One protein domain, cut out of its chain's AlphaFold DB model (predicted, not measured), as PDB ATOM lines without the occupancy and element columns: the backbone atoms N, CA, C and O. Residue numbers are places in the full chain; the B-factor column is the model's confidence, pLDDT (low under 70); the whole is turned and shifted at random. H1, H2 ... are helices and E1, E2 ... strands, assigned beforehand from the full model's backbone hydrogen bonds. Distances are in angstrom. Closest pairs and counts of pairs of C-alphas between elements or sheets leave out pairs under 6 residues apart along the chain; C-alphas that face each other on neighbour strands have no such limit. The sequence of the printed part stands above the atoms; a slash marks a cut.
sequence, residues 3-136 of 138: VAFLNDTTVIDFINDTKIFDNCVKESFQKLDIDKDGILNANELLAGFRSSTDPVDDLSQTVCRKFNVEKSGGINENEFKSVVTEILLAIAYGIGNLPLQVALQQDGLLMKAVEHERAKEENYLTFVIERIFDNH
ATOM      1  N   VAL A   3     -38.039  10.874   7.076       90.12
ATOM      2  CA  VAL A   3     -36.599  10.737   6.833       90.12
ATOM      3  C   VAL A   3     -36.324  11.042   5.366       90.12
ATOM      4  O   VAL A   3     -37.031  10.536   4.494       90.12
ATOM      5  N   ALA A   4     -35.319  11.870   5.103       91.81
ATOM      6  CA  ALA A   4     -34.900  12.257   3.762       91.81
ATOM      7  C   ALA A   4     -33.371  12.343   3.670       91.81
ATOM      8  O   ALA A   4     -32.685  12.416   4.690       91.81
ATOM      9  N   PHE A   5     -32.850  12.323   2.445       91.88
ATOM     10  CA  PHE A   5     -31.452  12.640   2.175       91.88
ATOM     11  C   PHE A   5     -31.323  14.117   1.823       91.88
ATOM     12  O   PHE A   5     -32.208  14.676   1.181       91.88
ATOM     13  N   LEU A   6     -30.239  14.735   2.272       91.00
ATOM     14  CA  LEU A   6     -29.976  16.149   2.069       91.00
ATOM     15  C   LEU A   6     -28.493  16.345   1.759       91.00
ATOM     16  O   LEU A   6     -27.639  15.747   2.414       91.00
ATOM     17  N   ASN A   7     -28.189  17.173   0.770       91.19
ATOM     18  CA  ASN A   7     -26.839  17.641   0.472       91.19
ATOM     19  C   ASN A   7     -26.870  19.165   0.253       91.19
ATOM     20  O   ASN A   7     -27.934  19.793   0.303       91.19
ATOM     21  N   ASP A   8     -25.703  19.770   0.044       93.44
ATOM     22  CA  ASP A   8     -25.590  21.199  -0.250       93.44
ATOM     23  C   ASP A   8     -26.384  21.610  -1.502       93.44
ATOM     24  O   ASP A   8     -27.119  22.598  -1.457       93.44
ATOM     25  N   THR A   9     -26.299  20.840  -2.589       93.69
ATOM     26  CA  THR A   9     -26.994  21.138  -3.849       93.69
ATOM     27  C   THR A   9     -28.514  21.127  -3.719       93.69
ATOM     28  O   THR A   9     -29.142  22.046  -4.234       93.69
ATOM     29  N   THR A  10     -29.108  20.201  -2.962       93.31
ATOM     30  CA  THR A  10     -30.556  20.135  -2.706       93.31
ATOM     31  C   THR A  10     -31.060  21.449  -2.108       93.31
ATOM     32  O   THR A  10     -32.085  21.993  -2.516       93.31
ATOM     33  N   VAL A  11     -30.318  21.996  -1.139       93.31
ATOM     34  CA  VAL A  11     -30.688  23.241  -0.456       93.31
ATOM     35  C   VAL A  11     -30.409  24.460  -1.333       93.31
ATOM     36  O   VAL A  11     -31.241  25.363  -1.411       93.31
ATOM     37  N   ILE A  12     -29.254  24.502  -1.997       94.44
ATOM     38  CA  ILE A  12     -28.854  25.632  -2.842       94.44
ATOM     39  C   ILE A  12     -29.776  25.755  -4.063       94.44
ATOM     40  O   ILE A  12     -30.221  26.859  -4.374       94.44
ATOM     41  N   ASP A  13     -30.113  24.648  -4.727       94.75
ATOM     42  CA  ASP A  13     -31.037  24.640  -5.866       94.75
ATOM     43  C   ASP A  13     -32.436  25.104  -5.458       94.75
ATOM     44  O   ASP A  13     -33.060  25.877  -6.187       94.75
ATOM     45  N   PHE A  14     -32.900  24.698  -4.273       95.31
ATOM     46  CA  PHE A  14     -34.165  25.164  -3.718       95.31
ATOM     47  C   PHE A  14     -34.169  26.680  -3.484       95.31
ATOM     48  O   PHE A  14     -35.110  27.351  -3.897       95.31
ATOM     49  N   ILE A  15     -33.110  27.242  -2.887       93.69
ATOM     50  CA  ILE A  15     -32.981  28.697  -2.671       93.69
ATOM     51  C   ILE A  15     -32.926  29.456  -4.006       93.69
ATOM     52  O   ILE A  15     -33.495  30.542  -4.134       93.69
ATOM     53  N   ASN A  16     -32.246  28.892  -5.009       94.69
ATOM     54  CA  ASN A  16     -32.118  29.500  -6.333       94.69
ATOM     55  C   ASN A  16     -33.449  29.525  -7.102       94.69
ATOM     56  O   ASN A  16     -33.664  30.422  -7.924       94.69
ATOM     57  N   ASP A  17     -34.368  28.596  -6.824       93.94
ATOM     58  CA  ASP A  17     -35.741  28.650  -7.328       93.94
ATOM     59  C   ASP A  17     -36.580  29.659  -6.534       93.94
ATOM     60  O   ASP A  17     -37.476  29.323  -5.758       93.94
ATOM     61  N   THR A  18     -36.285  30.940  -6.764       92.12
ATOM     62  CA  THR A  18     -36.917  32.074  -6.071       92.12
ATOM     63  C   THR A  18     -38.443  32.030  -6.069       92.12
ATOM     64  O   THR A  18     -39.052  32.497  -5.118       92.12
ATOM     65  N   LYS A  19     -39.104  31.448  -7.079       92.94
ATOM     66  CA  LYS A  19     -40.575  31.367  -7.094       92.94
ATOM     67  C   LYS A  19     -41.101  30.405  -6.038       92.94
ATOM     68  O   LYS A  19     -42.024  30.750  -5.302       92.94
ATOM     69  N   ILE A  20     -40.547  29.196  -6.005       92.06
ATOM     70  CA  ILE A  20     -40.972  28.158  -5.064       92.06
ATOM     71  C   ILE A  20     -40.499  28.531  -3.662       92.06
ATOM     72  O   ILE A  20     -41.288  28.490  -2.717       92.06
ATOM     73  N   PHE A  21     -39.250  28.980  -3.547       93.19
ATOM     74  CA  PHE A  21     -38.665  29.423  -2.293       93.19
ATOM     75  C   PHE A  21     -39.466  30.558  -1.651       93.19
ATOM     76  O   PHE A  21     -39.866  30.435  -0.494       93.19
ATOM     77  N   ASP A  22     -39.777  31.621  -2.399       93.88
ATOM     78  CA  ASP A  22     -40.500  32.776  -1.860       93.88
ATOM     79  C   ASP A  22     -41.899  32.390  -1.389       93.88
ATOM     80  O   ASP A  22     -42.338  32.842  -0.333       93.88
ATOM     81  N   ASN A  23     -42.582  31.502  -2.118       94.06
ATOM     82  CA  ASN A  23     -43.883  31.004  -1.689       94.06
ATOM     83  C   ASN A  23     -43.780  30.194  -0.384       94.06
ATOM     84  O   ASN A  23     -44.561  30.419   0.538       94.06
ATOM     85  N   CYS A  24     -42.797  29.299  -0.262       91.06
ATOM     86  CA  CYS A  24     -42.590  28.516   0.960       91.06
ATOM     87  C   CYS A  24     -42.188  29.383   2.164       91.06
ATOM     88  O   CYS A  24     -42.643  29.142   3.287       91.06
ATOM     89  N   VAL A  25     -41.351  30.400   1.948       90.44
ATOM     90  CA  VAL A  25     -40.974  31.369   2.985       90.44
ATOM     91  C   VAL A  25     -42.189  32.170   3.428       90.44
ATOM     92  O   VAL A  25     -42.413  32.302   4.628       90.44
ATOM     93  N   LYS A  26     -43.010  32.638   2.487       92.25
ATOM     94  CA  LYS A  26     -44.240  33.372   2.781       92.25
ATOM     95  C   LYS A  26     -45.243  32.534   3.569       92.25
ATOM     96  O   LYS A  26     -45.791  33.008   4.559       92.25
ATOM     97  N   GLU A  27     -45.461  31.282   3.176       91.38
ATOM     98  CA  GLU A  27     -46.310  30.350   3.930       91.38
ATOM     99  C   GLU A  27     -45.780  30.133   5.353       91.38
ATOM    100  O   GLU A  27     -46.555  30.096   6.306       91.38
ATOM    101  N   SER A  28     -44.459  30.018   5.508       88.06
ATOM    102  CA  SER A  28     -43.823  29.877   6.822       88.06
ATOM    103  C   SER A  28     -43.989  31.143   7.665       88.06
ATOM    104  O   SER A  28     -44.339  31.043   8.835       88.06
ATOM    105  N   PHE A  29     -43.815  32.323   7.069       89.56
ATOM    106  CA  PHE A  29     -44.039  33.613   7.722       89.56
ATOM    107  C   PHE A  29     -45.479  33.731   8.231       89.56
ATOM    108  O   PHE A  29     -45.702  33.996   9.405       89.56
ATOM    109  N   GLN A  30     -46.463  33.425   7.382       90.44
ATOM    110  CA  GLN A  30     -47.887  33.485   7.731       90.44
ATOM    111  C   GLN A  30     -48.310  32.495   8.824       90.44
ATOM    112  O   GLN A  30     -49.338  32.697   9.465       90.44
ATOM    113  N   LYS A  31     -47.564  31.400   9.017       87.06
ATOM    114  CA  LYS A  31     -47.789  30.476  10.138       87.06
ATOM    115  C   LYS A  31     -47.268  31.033  11.463       87.06
ATOM    116  O   LYS A  31     -47.777  30.642  12.509       87.06
ATOM    117  N   LEU A  32     -46.234  31.872  11.409       85.38
ATOM    118  CA  LEU A  32     -45.600  32.481  12.577       85.38
ATOM    119  C   LEU A  32     -46.275  33.793  12.990       85.38
ATOM    120  O   LEU A  32     -46.325  34.074  14.179       85.38
ATOM    121  N   ASP A  33     -46.796  34.545  12.022       88.56
ATOM    122  CA  ASP A  33     -47.529  35.802  12.198       88.56
ATOM    123  C   ASP A  33     -48.969  35.500  12.652       88.56
ATOM    124  O   ASP A  33     -49.877  35.262  11.844       88.56
ATOM    125  N   ILE A  34     -49.157  35.385  13.969       87.50
ATOM    126  CA  ILE A  34     -50.407  34.898  14.571       87.50
ATOM    127  C   ILE A  34     -51.464  35.998  14.546       87.50
ATOM    128  O   ILE A  34     -52.642  35.718  14.281       87.50
ATOM    129  N   ASP A  35     -51.063  37.230  14.852       88.12
ATOM    130  CA  ASP A  35     -51.963  38.382  14.875       88.12
ATOM    131  C   ASP A  35     -52.169  39.022  13.491       88.12
ATOM    132  O   ASP A  35     -53.138  39.770  13.309       88.12
ATOM    133  N   LYS A  36     -51.381  38.599  12.491       88.38
ATOM    134  CA  LYS A  36     -51.472  39.005  11.082       88.38
ATOM    135  C   LYS A  36     -51.200  40.489  10.888       88.38
ATOM    136  O   LYS A  36     -51.808  41.117  10.010       88.38
ATOM    137  N   ASP A  37     -50.320  41.051  11.704       88.75
ATOM    138  CA  ASP A  37     -49.885  42.437  11.583       88.75
ATOM    139  C   ASP A  37     -48.802  42.625  10.496       88.75
ATOM    140  O   ASP A  37     -48.511  43.757  10.094       88.75
ATOM    141  N   GLY A  38     -48.276  41.521   9.948       88.12
ATOM    142  CA  GLY A  38     -47.233  41.508   8.926       88.12
ATOM    143  C   GLY A  38     -45.815  41.649   9.487       88.12
ATOM    144  O   GLY A  38     -44.886  41.933   8.718       88.12
ATOM    145  N   ILE A  39     -45.636  41.487  10.798       89.06
ATOM    146  CA  ILE A  39     -44.395  41.701  11.535       89.06
ATOM    147  C   ILE A  39     -44.234  40.614  12.609       89.06
ATOM    148  O   ILE A  39     -44.925  40.586  13.611       89.06
ATOM    149  N   LEU A  40     -43.200  39.780  12.493       86.88
ATOM    150  CA  LEU A  40     -42.905  38.783  13.522       86.88
ATOM    151  C   LEU A  40     -42.231  39.421  14.730       86.88
ATOM    152  O   LEU A  40     -41.072  39.853  14.664       86.88
ATOM    153  N   ASN A  41     -42.926  39.426  15.860       84.69
ATOM    154  CA  ASN A  41     -42.345  39.854  17.125       84.69
ATOM    155  C   ASN A  41     -41.532  38.725  17.796       84.69
ATOM    156  O   ASN A  41     -41.542  37.561  17.388       84.69
ATOM    157  N   ALA A  42     -40.798  39.057  18.863       79.75
ATOM    158  CA  ALA A  42     -39.943  38.091  19.557       79.75
ATOM    159  C   ALA A  42     -40.719  36.885  20.122       79.75
ATOM    160  O   ALA A  42     -40.186  35.777  20.142       79.75
ATOM    161  N   ASN A  43     -41.968  37.077  20.561       80.44
ATOM    162  CA  ASN A  43     -42.787  35.994  21.106       80.44
ATOM    163  C   ASN A  43     -43.265  35.043  20.007       80.44
ATOM    164  O   ASN A  43     -43.280  33.836  20.225       80.44
ATOM    165  N   GLU A  44     -43.621  35.572  18.839       84.56
ATOM    166  CA  GLU A  44     -44.020  34.786  17.668       84.56
ATOM    167  C   GLU A  44     -42.857  33.976  17.100       84.56
ATOM    168  O   GLU A  44     -42.997  32.777  16.855       84.56
ATOM    169  N   LEU A  45     -41.675  34.591  16.999       77.25
ATOM    170  CA  LEU A  45     -40.446  33.886  16.634       77.25
ATOM    171  C   LEU A  45     -40.157  32.758  17.628       77.25
ATOM    172  O   LEU A  45     -39.986  31.607  17.225       77.25
ATOM    173  N   LEU A  46     -40.165  33.058  18.932       73.38
ATOM    174  CA  LEU A  46     -39.952  32.054  19.977       73.38
ATOM    175  C   LEU A  46     -41.003  30.940  19.923       73.38
ATOM    176  O   LEU A  46     -40.658  29.773  20.075       73.38
ATOM    177  N   ALA A  47     -42.277  31.259  19.700       73.06
ATOM    178  CA  ALA A  47     -43.337  30.260  19.593       73.06
ATOM    179  C   ALA A  47     -43.123  29.329  18.390       73.06
ATOM    180  O   ALA A  47     -43.262  28.111  18.530       73.06
ATOM    181  N   GLY A  48     -42.711  29.881  17.247       68.62
ATOM    182  CA  GLY A  48     -42.345  29.117  16.059       68.62
ATOM    183  C   GLY A  48     -41.217  28.130  16.313       68.62
ATOM    184  O   GLY A  48     -41.347  26.933  16.059       68.62
ATOM    185  N   PHE A  49     -40.129  28.631  16.886       63.75
ATOM    186  CA  PHE A  49     -38.917  27.869  17.158       63.75
ATOM    187  C   PHE A  49     -39.063  26.850  18.300       63.75
ATOM    188  O   PHE A  49     -38.418  25.804  18.277       63.75
ATOM    189  N   ARG A  50     -39.943  27.090  19.279       55.31
ATOM    190  CA  ARG A  50     -40.220  26.137  20.374       55.31
ATOM    191  C   ARG A  50     -41.038  24.922  19.938       55.31
ATOM    192  O   ARG A  50     -41.068  23.930  20.664       55.31
ATOM    193  N   SER A  51     -41.702  24.984  18.783       52.00
ATOM    194  CA  SER A  51     -42.398  23.824  18.211       52.00
ATOM    195  C   SER A  51     -41.434  22.766  17.644       52.00
ATOM    196  O   SER A  51     -41.807  21.597  17.538       52.00
ATOM    197  N   SER A  52     -40.180  23.146  17.368       50.22
ATOM    198  CA  SER A  52     -39.069  22.244  17.049       50.22
ATOM    199  C   SER A  52     -38.292  21.891  18.323       50.22
ATOM    200  O   SER A  52     -37.784  22.764  19.016       50.22
ATOM    201  N   THR A  53     -38.217  20.608  18.668       41.03
ATOM    202  CA  THR A  53     -37.704  20.058  19.943       41.03
ATOM    203  C   THR A  53     -36.174  20.109  20.122       41.03
ATOM    204  O   THR A  53     -35.602  19.246  20.784       41.03
ATOM    205  N   ASP A  54     -35.503  21.090  19.529       43.19
ATOM    206  CA  ASP A  54     -34.044  21.246  19.533       43.19
ATOM    207  C   ASP A  54     -33.596  22.271  20.607       43.19
ATOM    208  O   ASP A  54     -34.440  22.889  21.264       43.19
ATOM    209  N   PRO A  55     -32.290  22.490  20.861       44.81
ATOM    210  CA  PRO A  55     -31.832  23.573  21.731       44.81
ATOM    211  C   PRO A  55     -32.014  24.931  21.018       44.81
ATOM    212  O   PRO A  55     -31.056  25.581  20.613       44.81
ATOM    213  N   VAL A  56     -33.272  25.337  20.804       51.91
ATOM    214  CA  VAL A  56     -33.665  26.456  19.924       51.91
ATOM    215  C   VAL A  56     -33.736  27.808  20.644       51.91
ATOM    216  O   VAL A  56     -33.883  28.844  19.994       51.91
ATOM    217  N   ASP A  57     -33.572  27.845  21.969       53.91
ATOM    218  CA  ASP A  57     -33.518  29.117  22.708       53.91
ATOM    219  C   ASP A  57     -32.327  29.979  22.256       53.91
ATOM    220  O   ASP A  57     -32.459  31.198  22.127       53.91
ATOM    221  N   ASP A  58     -31.189  29.354  21.935       58.97
ATOM    222  CA  ASP A  58     -29.993  30.070  21.479       58.97
ATOM    223  C   ASP A  58     -30.143  30.580  20.039       58.97
ATOM    224  O   ASP A  58     -29.776  31.715  19.730       58.97
ATOM    225  N   LEU A  59     -30.773  29.790  19.160       63.84
ATOM    226  CA  LEU A  59     -31.029  30.185  17.773       63.84
ATOM    227  C   LEU A  59     -32.046  31.333  17.705       63.84
ATOM    228  O   LEU A  59     -31.806  32.330  17.027       63.84
ATOM    229  N   SER A  60     -33.140  31.233  18.464       64.75
ATOM    230  CA  SER A  60     -34.179  32.268  18.527       64.75
ATOM    231  C   SER A  60     -33.625  33.575  19.084       64.75
ATOM    232  O   SER A  60     -33.838  34.635  18.499       64.75
ATOM    233  N   GLN A  61     -32.846  33.520  20.174       66.19
ATOM    234  CA  GLN A  61     -32.172  34.709  20.702       66.19
ATOM    235  C   GLN A  61     -31.144  35.271  19.723       66.19
ATOM    236  O   GLN A  61     -31.036  36.489  19.597       66.19
ATOM    237  N   THR A  62     -30.399  34.418  19.022       70.75
ATOM    238  CA  THR A  62     -29.415  34.857  18.027       70.75
ATOM    239  C   THR A  62     -30.092  35.584  16.870       70.75
ATOM    240  O   THR A  62     -29.642  36.666  16.495       70.75
ATOM    241  N   VAL A  63     -31.207  35.057  16.357       70.00
ATOM    242  CA  VAL A  63     -32.020  35.718  15.326       70.00
ATOM    243  C   VAL A  63     -32.581  37.042  15.856       70.00
ATOM    244  O   VAL A  63     -32.369  38.081  15.232       70.00
ATOM    245  N   CYS A  64     -33.192  37.052  17.045       70.06
ATOM    246  CA  CYS A  64     -33.733  38.275  17.645       70.06
ATOM    247  C   CYS A  64     -32.667  39.365  17.848       70.06
ATOM    248  O   CYS A  64     -32.916  40.538  17.569       70.06
ATOM    249  N   ARG A  65     -31.460  38.990  18.295       72.50
ATOM    250  CA  ARG A  65     -30.328  39.915  18.466       72.50
ATOM    251  C   ARG A  65     -29.793  40.411  17.130       72.50
ATOM    252  O   ARG A  65     -29.567  41.607  16.980       72.50
ATOM    253  N   LYS A  66     -29.596  39.517  16.158       70.81
ATOM    254  CA  LYS A  66     -29.021  39.865  14.851       70.81
ATOM    255  C   LYS A  66     -29.891  40.863  14.090       70.81
ATOM    256  O   LYS A  66     -29.357  41.763  13.449       70.81
ATOM    257  N   PHE A  67     -31.208  40.743  14.225       68.38
ATOM    258  CA  PHE A  67     -32.176  41.625  13.575       68.38
ATOM    259  C   PHE A  67     -32.673  42.757  14.484       68.38
ATOM    260  O   PHE A  67     -33.532  43.530  14.079       68.38
ATOM    261  N   ASN A  68     -32.096  42.905  15.686       68.06
ATOM    262  CA  ASN A  68     -32.483  43.918  16.672       68.06
ATOM    263  C   ASN A  68     -34.006  43.994  16.886       68.06
ATOM    264  O   ASN A  68     -34.556  45.087  17.007       68.06
ATOM    265  N   VAL A  69     -34.670  42.839  16.958       66.38
ATOM    266  CA  VAL A  69     -36.139  42.706  17.016       66.38
ATOM    267  C   VAL A  69     -36.752  43.539  18.143       66.38
ATOM    268  O   VAL A  69     -37.787  44.173  17.965       66.38
ATOM    269  N   GLU A  70     -36.067  43.626  19.285       62.16
ATOM    270  CA  GLU A  70     -36.499  44.443  20.426       62.16
ATOM    271  C   GLU A  70     -36.529  45.952  20.127       62.16
ATOM    272  O   GLU A  70     -37.298  46.690  20.738       62.16
ATOM    273  N   LYS A  71     -35.696  46.426  19.192       66.19
ATOM    274  CA  LYS A  71     -35.570  47.843  18.822       66.19
ATOM    275  C   LYS A  71     -36.312  48.187  17.528       66.19
ATOM    276  O   LYS A  71     -36.774  49.317  17.399       66.19
ATOM    277  N   SER A  72     -36.401  47.256  16.575       70.75
ATOM    278  CA  SER A  72     -37.156  47.427  15.324       70.75
ATOM    279  C   SER A  72     -38.663  47.241  15.515       70.75
ATOM    280  O   SER A  72     -39.434  47.695  14.676       70.75
ATOM    281  N   GLY A  73     -39.078  46.604  16.616       73.38
ATOM    282  CA  GLY A  73     -40.472  46.252  16.879       73.38
ATOM    283  C   GLY A  73     -40.898  44.929  16.240       73.38
ATOM    284  O   GLY A  73     -42.029  44.512  16.457       73.38
ATOM    285  N   GLY A  74     -40.004  44.257  15.502       82.19
ATOM    286  CA  GLY A  74     -40.271  42.973  14.855       82.19
ATOM    287  C   GLY A  74     -39.478  42.746  13.565       82.19
ATOM    288  O   GLY A  74     -38.598  43.540  13.225       82.19
ATOM    289  N   ILE A  75     -39.779  41.645  12.872       86.06
ATOM    290  CA  ILE A  75     -39.176  41.236  11.594       86.06
ATOM    291  C   ILE A  75     -40.259  41.210  10.513       86.06
ATOM    292  O   ILE A  75     -41.229  40.467  10.633       86.06
ATOM    293  N   ASN A  76     -40.088  41.965   9.429       88.75
ATOM    294  CA  ASN A  76     -41.007  41.886   8.284       88.75
ATOM    295  C   ASN A  76     -40.703  40.679   7.366       88.75
ATOM    296  O   ASN A  76     -39.653  40.048   7.470       88.75
ATOM    297  N   GLU A  77     -41.592  40.374   6.416       89.31
ATOM    298  CA  GLU A  77     -41.456  39.219   5.504       89.31
ATOM    299  C   GLU A  77     -40.109  39.184   4.746       89.31
ATOM    300  O   GLU A  77     -39.493  38.123   4.610       89.31
ATOM    301  N   ASN A  78     -39.597  40.335   4.296       89.38
ATOM    302  CA  ASN A  78     -38.334  40.408   3.546       89.38
ATOM    303  C   ASN A  78     -37.111  40.142   4.435       89.38
ATOM    304  O   ASN A  78     -36.145  39.491   4.018       89.38
ATOM    305  N   GLU A  79     -37.141  40.650   5.663       87.75
ATOM    306  CA  GLU A  79     -36.104  40.384   6.656       87.75
ATOM    307  C   GLU A  79     -36.133  38.913   7.067       87.75
ATOM    308  O   GLU A  79     -35.089  38.263   7.067       87.75
ATOM    309  N   PHE A  80     -37.323  38.355   7.300       87.75
ATOM    310  CA  PHE A  80     -37.507  36.937   7.595       87.75
ATOM    311  C   PHE A  80     -36.940  36.052   6.481       87.75
ATOM    312  O   PHE A  80     -36.148  35.147   6.752       87.75
ATOM    313  N   LYS A  81     -37.248  36.366   5.216       90.12
ATOM    314  CA  LYS A  81     -36.666  35.685   4.051       90.12
ATOM    315  C   LYS A  81     -35.142  35.727   4.069       90.12
ATOM    316  O   LYS A  81     -34.498  34.711   3.804       90.12
ATOM    317  N   SER A  82     -34.559  36.878   4.392       89.31
ATOM    318  CA  SER A  82     -33.103  37.041   4.458       89.31
ATOM    319  C   SER A  82     -32.488  36.158   5.549       89.31
ATOM    320  O   SER A  82     -31.501  35.472   5.286       89.31
ATOM    321  N   VAL A  83     -33.107  36.101   6.737       84.44
ATOM    322  CA  VAL A  83     -32.675  35.237   7.854       84.44
ATOM    323  C   VAL A  83     -32.693  33.771   7.434       84.44
ATOM    324  O   VAL A  83     -31.708  33.052   7.586       84.44
ATOM    325  N   VAL A  84     -33.831  33.330   6.899       87.50
ATOM    326  CA  VAL A  84     -34.057  31.942   6.501       87.50
ATOM    327  C   VAL A  84     -33.065  31.526   5.421       87.50
ATOM    328  O   VAL A  84     -32.478  30.452   5.513       87.50
ATOM    329  N   THR A  85     -32.830  32.395   4.436       91.44
ATOM    330  CA  THR A  85     -31.849  32.151   3.370       91.44
ATOM    331  C   THR A  85     -30.456  31.929   3.950       91.44
ATOM    332  O   THR A  85     -29.785  30.967   3.591       91.44
ATOM    333  N   GLU A  86     -30.022  32.775   4.884       89.44
ATOM    334  CA  GLU A  86     -28.696  32.662   5.494       89.44
ATOM    335  C   GLU A  86     -28.543  31.382   6.327       89.44
ATOM    336  O   GLU A  86     -27.519  30.706   6.227       89.44
ATOM    337  N   ILE A  87     -29.567  31.011   7.103       86.31
ATOM    338  CA  ILE A  87     -29.573  29.764   7.882       86.31
ATOM    339  C   ILE A  87     -29.500  28.553   6.950       86.31
ATOM    340  O   ILE A  87     -28.685  27.660   7.170       86.31
ATOM    341  N   LEU A  88     -30.317  28.517   5.895       89.94
ATOM    342  CA  LEU A  88     -30.320  27.404   4.947       89.94
ATOM    343  C   LEU A  88     -28.987  27.298   4.195       89.94
ATOM    344  O   LEU A  88     -28.479  26.192   4.036       89.94
ATOM    345  N   LEU A  89     -28.372  28.419   3.808       92.12
ATOM    346  CA  LEU A  89     -27.029  28.418   3.221       92.12
ATOM    347  C   LEU A  89     -25.968  27.927   4.210       92.12
ATOM    348  O   LEU A  89     -25.101  27.145   3.832       92.12
ATOM    349  N   ALA A  90     -26.038  28.339   5.477       89.75
ATOM    350  CA  ALA A  90     -25.133  27.842   6.509       89.75
ATOM    351  C   ALA A  90     -25.285  26.326   6.715       89.75
ATOM    352  O   ALA A  90     -24.282  25.627   6.851       89.75
ATOM    353  N   ILE A  91     -26.517  25.808   6.675       87.81
ATOM    354  CA  ILE A  91     -26.796  24.366   6.712       87.81
ATOM    355  C   ILE A  91     -26.212  23.677   5.475       87.81
ATOM    356  O   ILE A  91     -25.505  22.684   5.624       87.81
ATOM    357  N   ALA A  92     -26.439  24.219   4.275       90.62
ATOM    358  CA  ALA A  92     -25.896  23.676   3.031       90.62
ATOM    359  C   ALA A  92     -24.365  23.578   3.091       90.62
ATOM    360  O   ALA A  92     -23.800  22.509   2.876       90.62
ATOM    361  N   TYR A  93     -23.688  24.659   3.481       91.00
ATOM    362  CA  TYR A  93     -22.231  24.673   3.617       91.00
ATOM    363  C   TYR A  93     -21.718  23.784   4.753       91.00
ATOM    364  O   TYR A  93     -20.618  23.244   4.647       91.00
ATOM    365  N   GLY A  94     -22.492  23.620   5.828       88.06
ATOM    366  CA  GLY A  94     -22.146  22.745   6.946       88.06
ATOM    367  C   GLY A  94     -22.260  21.254   6.614       88.06
ATOM    368  O   GLY A  94     -21.438  20.469   7.080       88.06
ATOM    369  N   ILE A  95     -23.252  20.865   5.807       88.12
ATOM    370  CA  ILE A  95     -23.439  19.481   5.341       88.12
ATOM    371  C   ILE A  95     -22.449  19.159   4.215       88.12
ATOM    372  O   ILE A  95     -21.850  18.082   4.195       88.12
ATOM    373  N   GLY A  96     -22.246  20.108   3.298       87.06
ATOM    374  CA  GLY A  96     -21.420  19.932   2.110       87.06
ATOM    375  C   GLY A  96     -22.011  18.922   1.122       87.06
ATOM    376  O   GLY A  96     -23.184  18.558   1.176       87.06
ATOM    377  N   ASN A  97     -21.169  18.444   0.210       86.19
ATOM    378  CA  ASN A  97     -21.584  17.608  -0.923       86.19
ATOM    379  C   ASN A  97     -21.767  16.112  -0.575       86.19
ATOM    380  O   ASN A  97     -21.829  15.256  -1.454       86.19
ATOM    381  N   LEU A  98     -21.786  15.750   0.711       84.69
ATOM    382  CA  LEU A  98     -22.040  14.371   1.126       84.69
ATOM    383  C   LEU A  98     -23.519  14.215   1.493       84.69
ATOM    384  O   LEU A  98     -24.006  14.973   2.331       84.69
ATOM    385  N   PRO A  99     -24.237  13.232   0.919       88.31
ATOM    386  CA  PRO A  99     -25.637  13.019   1.251       88.31
ATOM    387  C   PRO A  99     -25.769  12.586   2.714       88.31
ATOM    388  O   PRO A  99     -25.257  11.541   3.123       88.31
ATOM    389  N   LEU A 100     -26.486  13.388   3.495       89.94
ATOM    390  CA  LEU A 100     -26.789  13.135   4.895       89.94
ATOM    391  C   LEU A 100     -28.241  12.681   5.034       89.94
ATOM    392  O   LEU A 100     -29.150  13.317   4.509       89.94
ATOM    393  N   GLN A 101     -28.473  11.593   5.768       92.31
ATOM    394  CA  GLN A 101     -29.826  11.164   6.110       92.31
ATOM    395  C   GLN A 101     -30.308  11.921   7.352       92.31
ATOM    396  O   GLN A 101     -29.699  11.821   8.416       92.31
ATOM    397  N   VAL A 102     -31.406  12.663   7.223       88.00
ATOM    398  CA  VAL A 102     -31.922  13.554   8.271       88.00
ATOM    399  C   VAL A 102     -33.412  13.310   8.485       88.00
ATOM    400  O   VAL A 102     -34.162  13.071   7.537       88.00
ATOM    401  N   ALA A 103     -33.861  13.371   9.739       88.31
ATOM    402  CA  ALA A 103     -35.281  13.393  10.063       88.31
ATOM    403  C   ALA A 103     -35.783  14.839   9.999       88.31
ATOM    404  O   ALA A 103     -35.342  15.688  10.767       88.31
ATOM    405  N   LEU A 104     -36.704  15.111   9.081       86.81
ATOM    406  CA  LEU A 104     -37.232  16.440   8.811       86.81
ATOM    407  C   LEU A 104     -38.701  16.548   9.208       86.81
ATOM    408  O   LEU A 104     -39.479  15.584   9.175       86.81
ATOM    409  N   GLN A 105     -39.104  17.760   9.567       84.38
ATOM    410  CA  GLN A 105     -40.507  18.091   9.736       84.38
ATOM    411  C   GLN A 105     -41.200  18.154   8.368       84.38
ATOM    412  O   GLN A 105     -40.643  18.672   7.406       84.38
ATOM    413  N   GLN A 106     -42.416  17.609   8.285       79.25
ATOM    414  CA  GLN A 106     -43.109  17.371   7.013       79.25
ATOM    415  C   GLN A 106     -43.428  18.663   6.253       79.25
ATOM    416  O   GLN A 106     -43.413  18.682   5.030       79.25
ATOM    417  N   ASP A 107     -43.707  19.738   6.984       80.75
ATOM    418  CA  ASP A 107     -44.014  21.061   6.453       80.75
ATOM    419  C   ASP A 107     -42.864  22.064   6.639       80.75
ATOM    420  O   ASP A 107     -43.064  23.265   6.469       80.75
ATOM    421  N   GLY A 108     -41.670  21.571   6.985       86.19
ATOM    422  CA  GLY A 108     -40.467  22.382   7.139       86.19
ATOM    423  C   GLY A 108     -39.799  22.709   5.802       86.19
ATOM    424  O   GLY A 108     -39.893  21.959   4.830       86.19
ATOM    425  N   LEU A 109     -39.050  23.812   5.770       90.12
ATOM    426  CA  LEU A 109     -38.377  24.304   4.562       90.12
ATOM    427  C   LEU A 109     -37.361  23.315   3.975       90.12
ATOM    428  O   LEU A 109     -37.275  23.175   2.761       90.12
ATOM    429  N   LEU A 110     -36.630  22.578   4.815       91.38
ATOM    430  CA  LEU A 110     -35.693  21.553   4.339       91.38
ATOM    431  C   LEU A 110     -36.413  20.376   3.669       91.38
ATOM    432  O   LEU A 110     -35.905  19.823   2.702       91.38
ATOM    433  N   MET A 111     -37.614  20.013   4.134       91.88
ATOM    434  CA  MET A 111     -38.419  18.992   3.457       91.88
ATOM    435  C   MET A 111     -38.928  19.513   2.110       91.88
ATOM    436  O   MET A 111     -38.925  18.775   1.130       91.88
ATOM    437  N   LYS A 112     -39.292  20.801   2.028       92.12
ATOM    438  CA  LYS A 112     -39.655  21.455   0.762       92.12
ATOM    439  C   LYS A 112     -38.506  21.468  -0.247       92.12
ATOM    440  O   LYS A 112     -38.761  21.261  -1.428       92.12
ATOM    441  N   ALA A 113     -37.264  21.629   0.211       92.50
ATOM    442  CA  ALA A 113     -36.085  21.505  -0.647       92.50
ATOM    443  C   ALA A 113     -35.947  20.093  -1.245       92.50
ATOM    444  O   ALA A 113     -35.719  19.943  -2.440       92.50
ATOM    445  N   VAL A 114     -36.176  19.051  -0.440       92.69
ATOM    446  CA  VAL A 114     -36.164  17.655  -0.917       92.69
ATOM    447  C   VAL A 114     -37.306  17.391  -1.906       92.69
ATOM    448  O   VAL A 114     -37.116  16.737  -2.928       92.69
ATOM    449  N   GLU A 115     -38.509  17.895  -1.622       92.94
ATOM    450  CA  GLU A 115     -39.652  17.782  -2.538       92.94
ATOM    451  C   GLU A 115     -39.388  18.493  -3.874       92.94
ATOM    452  O   GLU A 115     -39.770  17.976  -4.925       92.94
ATOM    453  N   HIS A 116     -38.720  19.651  -3.838       94.12
ATOM    454  CA  HIS A 116     -38.309  20.411  -5.021       94.12
ATOM    455  C   HIS A 116     -37.327  19.632  -5.897       94.12
ATOM    456  O   HIS A 116     -37.560  19.498  -7.101       94.12
ATOM    457  N   GLU A 117     -36.286  19.058  -5.295       92.06
ATOM    458  CA  GLU A 117     -35.317  18.214  -5.997       92.06
ATOM    459  C   GLU A 117     -36.004  17.002  -6.639       92.06
ATOM    460  O   GLU A 117     -35.864  16.777  -7.844       92.06
ATOM    461  N   ARG A 118     -36.848  16.288  -5.883       90.19
ATOM    462  CA  ARG A 118     -37.575  15.119  -6.400       90.19
ATOM    463  C   ARG A 118     -38.475  15.475  -7.585       90.19
ATOM    464  O   ARG A 118     -38.492  14.764  -8.587       90.19
ATOM    465  N   ALA A 119     -39.199  16.592  -7.506       90.06
ATOM    466  CA  ALA A 119     -40.057  17.050  -8.597       90.06
ATOM    467  C   ALA A 119     -39.253  17.413  -9.861       90.06
ATOM    468  O   ALA A 119     -39.702  17.180 -10.986       90.06
ATOM    469  N   LYS A 120     -38.047  17.969  -9.697       85.75
ATOM    470  CA  LYS A 120     -37.134  18.274 -10.806       85.75
ATOM    471  C   LYS A 120     -36.652  16.994 -11.498       85.75
ATOM    472  O   LYS A 120     -36.644  16.938 -12.729       85.75
ATOM    473  N   GLU A 121     -36.306  15.963 -10.730       84.12
ATOM    474  CA  GLU A 121     -35.887  14.656 -11.254       84.12
ATOM    475  C   GLU A 121     -37.021  13.924 -11.988       84.12
ATOM    476  O   GLU A 121     -36.817  13.417 -13.094       84.12
ATOM    477  N   GLU A 122     -38.233  13.922 -11.425       81.94
ATOM    478  CA  GLU A 122     -39.425  13.321 -12.042       81.94
ATOM    479  C   GLU A 122     -39.753  13.972 -13.401       81.94
ATOM    480  O   GLU A 122     -40.035  13.279 -14.387       81.94
ATOM    481  N   ASN A 123     -39.638  15.301 -13.493       80.31
ATOM    482  CA  ASN A 123     -39.825  16.035 -14.747       80.31
ATOM    483  C   ASN A 123     -38.748  15.697 -15.788       80.31
ATOM    484  O   ASN A 123     -39.058  15.538 -16.971       80.31
ATOM    485  N   TYR A 124     -37.487  15.559 -15.365       76.69
ATOM    486  CA  TYR A 124     -36.396  15.184 -16.265       76.69
ATOM    487  C   TYR A 124     -36.587  13.772 -16.829       76.69
ATOM    488  O   TYR A 124     -36.449  13.565 -18.035       76.69
ATOM    489  N   LEU A 125     -36.956  12.809 -15.979       77.88
ATOM    490  CA  LEU A 125     -37.229  11.435 -16.403       77.88
ATOM    491  C   LEU A 125     -38.391  11.372 -17.393       77.88
ATOM    492  O   LEU A 125     -38.273  10.710 -18.421       77.88
ATOM    493  N   THR A 126     -39.473  12.104 -17.125       77.31
ATOM    494  CA  THR A 126     -40.625  12.187 -18.034       77.31
ATOM    495  C   THR A 126     -40.203  12.725 -19.402       77.31
ATOM    496  O   THR A 126     -40.457  12.085 -20.422       77.31
ATOM    497  N   PHE A 127     -39.453  13.830 -19.428       81.25
ATOM    498  CA  PHE A 127     -38.949  14.426 -20.666       81.25
ATOM    499  C   PHE A 127     -38.021  13.489 -21.455       81.25
ATOM    500  O   PHE A 127     -38.105  13.415 -22.682       81.25
ATOM    501  N   VAL A 128     -37.121  12.770 -20.774       82.00
ATOM    502  CA  VAL A 128     -36.216  11.803 -21.418       82.00
ATOM    503  C   VAL A 128     -37.001  10.634 -22.009       82.00
ATOM    504  O   VAL A 128     -36.727  10.232 -23.139       82.00
ATOM    505  N   ILE A 129     -37.985  10.113 -21.276       82.25
ATOM    506  CA  ILE A 129     -38.833   9.008 -21.726       82.25
ATOM    507  C   ILE A 129     -39.620   9.409 -22.981       82.25
ATOM    508  O   ILE A 129     -39.563   8.687 -23.976       82.25
ATOM    509  N   GLU A 130     -40.277  10.572 -22.982       83.06
ATOM    510  CA  GLU A 130     -40.999  11.095 -24.154       83.06
ATOM    511  C   GLU A 130     -40.074  11.221 -25.376       83.06
ATOM    512  O   GLU A 130     -40.391  10.725 -26.456       83.06
ATOM    513  N   ARG A 131     -38.864  11.766 -25.194       80.75
ATOM    514  CA  ARG A 131     -37.866  11.896 -26.271       80.75
ATOM    515  C   ARG A 131     -37.370  10.564 -26.835       80.75
ATOM    516  O   ARG A 131     -37.011  10.502 -28.012       80.75
ATOM    517  N   ILE A 132     -37.267   9.529 -26.003       82.00
ATOM    518  CA  ILE A 132     -36.876   8.186 -26.450       82.00
ATOM    519  C   ILE A 132     -38.008   7.572 -27.279       82.00
ATOM    520  O   ILE A 132     -37.744   7.024 -28.347       82.00
ATOM    521  N   PHE A 133     -39.260   7.695 -26.830       75.25
ATOM    522  CA  PHE A 133     -40.408   7.136 -27.544       75.25
ATOM    523  C   PHE A 133     -40.716   7.866 -28.860       75.25
ATOM    524  O   PHE A 133     -41.029   7.202 -29.849       75.25
ATOM    525  N   ASP A 134     -40.533   9.186 -28.927       72.12
ATOM    526  CA  ASP A 134     -40.717   9.953 -30.166       72.12
ATOM    527  C   ASP A 134     -39.660   9.620 -31.237       72.12
ATOM    528  O   ASP A 134     -39.968   9.584 -32.427       72.12
ATOM    529  N   ASN A 135     -38.422   9.308 -30.836       60.12
ATOM    530  CA  ASN A 135     -37.347   8.929 -31.767       60.12
ATOM    531  C   ASN A 135     -37.469   7.501 -32.328       60.12
ATOM    532  O   ASN A 135     -36.753   7.162 -33.269       60.12
ATOM    533  N   HIS A 136     -38.347   6.664 -31.773       58.00
ATOM    534  CA  HIS A 136     -38.587   5.299 -32.255       58.00
ATOM    535  C   HIS A 136     -39.856   5.162 -33.115       58.00
ATOM    536  O   HIS A 136     -40.172   4.053 -33.543       58.00
TER     537      HIS A 136
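Overview. This is residues 3 to 136 of the 138 residues of the protein "uncharacterized protein LOC111025096" of Momordica charantia (UniProt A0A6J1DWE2). Picture a body of helices from which one long helix sticks out like a handle: H7 begins on the body, and its residues 119 to 134, with 135 and 136 after them, reach out free. In the body H1, H2 and H6 pack together with the start of H7; the helical hairpin H3 and H4 lies at the end away from the handle, and a small two-stranded sheet, E1 and E2, packs on residues 110 to 117 of H7. The printed part has 134 residues, with elements in the order E1 H1 H2 H3 H4 H5 H6 E2 H7; the sheet is antiparallel and the class is mostly helix. The whole is loose, with a radius of gyration of the C-alphas of 17.6 A and spans of 66 by 30 by 21 A.

Along the chain. Find C-alpha 3 at (-36.599, 10.737, 6.833), where E1 begins; it covers residues 3 to 6, 9.8 A. Then read H1, residues 8 to 16, 12.2 A; H2, residues 18 to 32, 20.6 A; H3, residues 42 to 50, 12.0 A; H4, residues 56 to 66, 15.1 A; and H5, residues 69 to 72, 5.1 A. From C-alpha 77 at (-41.456, 39.219, 5.504) H6 runs to residue 95, 26.7 A. E2 is residues 100 to 104, 11.6 A, and H7, residues 109 to 134, runs 37.6 A to C-alpha 134 at (-40.717, 9.953, -30.166).

Arrangement. Start at H2, the hub. With residues 20 to 21 it only just touches H1, only at the corner, with 3 pairs of C-alphas within 8 A, Ile 15 and Phe 21 closest at 5.7 A. It touches H6, C-alphas 25 and 81 closest at 6.2 A, and with residue 32 touches H3, C-alphas 32 and 44 at 5.8 A. It only just touches H7, with 3 pairs within 8 A, C-alphas 24 and 109 closest at 7.0 A. H1 touches H6 at a shallow tilt of 20 degrees, opposite ways, C-alphas 8 and 92 closest at 4.1 A. Residues 110 to 117 of H7 touch H1, about perpendicular at 88 degrees, C-alphas 14 and 113 closest at 5.1 A. The hairpin H3 and H4 has closest C-alphas 46 and 60, 6.0 A. H5 is close to but not clearly touching H4, C-alphas 64 and 70 closest at 7.3 A. Between E1 and E2, N 4 and O 102 are 3.0 A apart and N 100 and O 6 2.8 A, within hydrogen-bond range. In H1, H2, H3, H4, H6 and H7 every O i to N i+4 pair is within range; H5 is too short for such a pair.

Size, cuts and confidence. The C-alphas farthest apart, of Lys 71 and His 136, are 66.5 A apart. Without the free stretch the body spans 40 by 30 by 22 A. The printed part has no cut and no long link. Look for pLDDT under 70 at residues 48 to 61, 67 to 71 and 135 to 136.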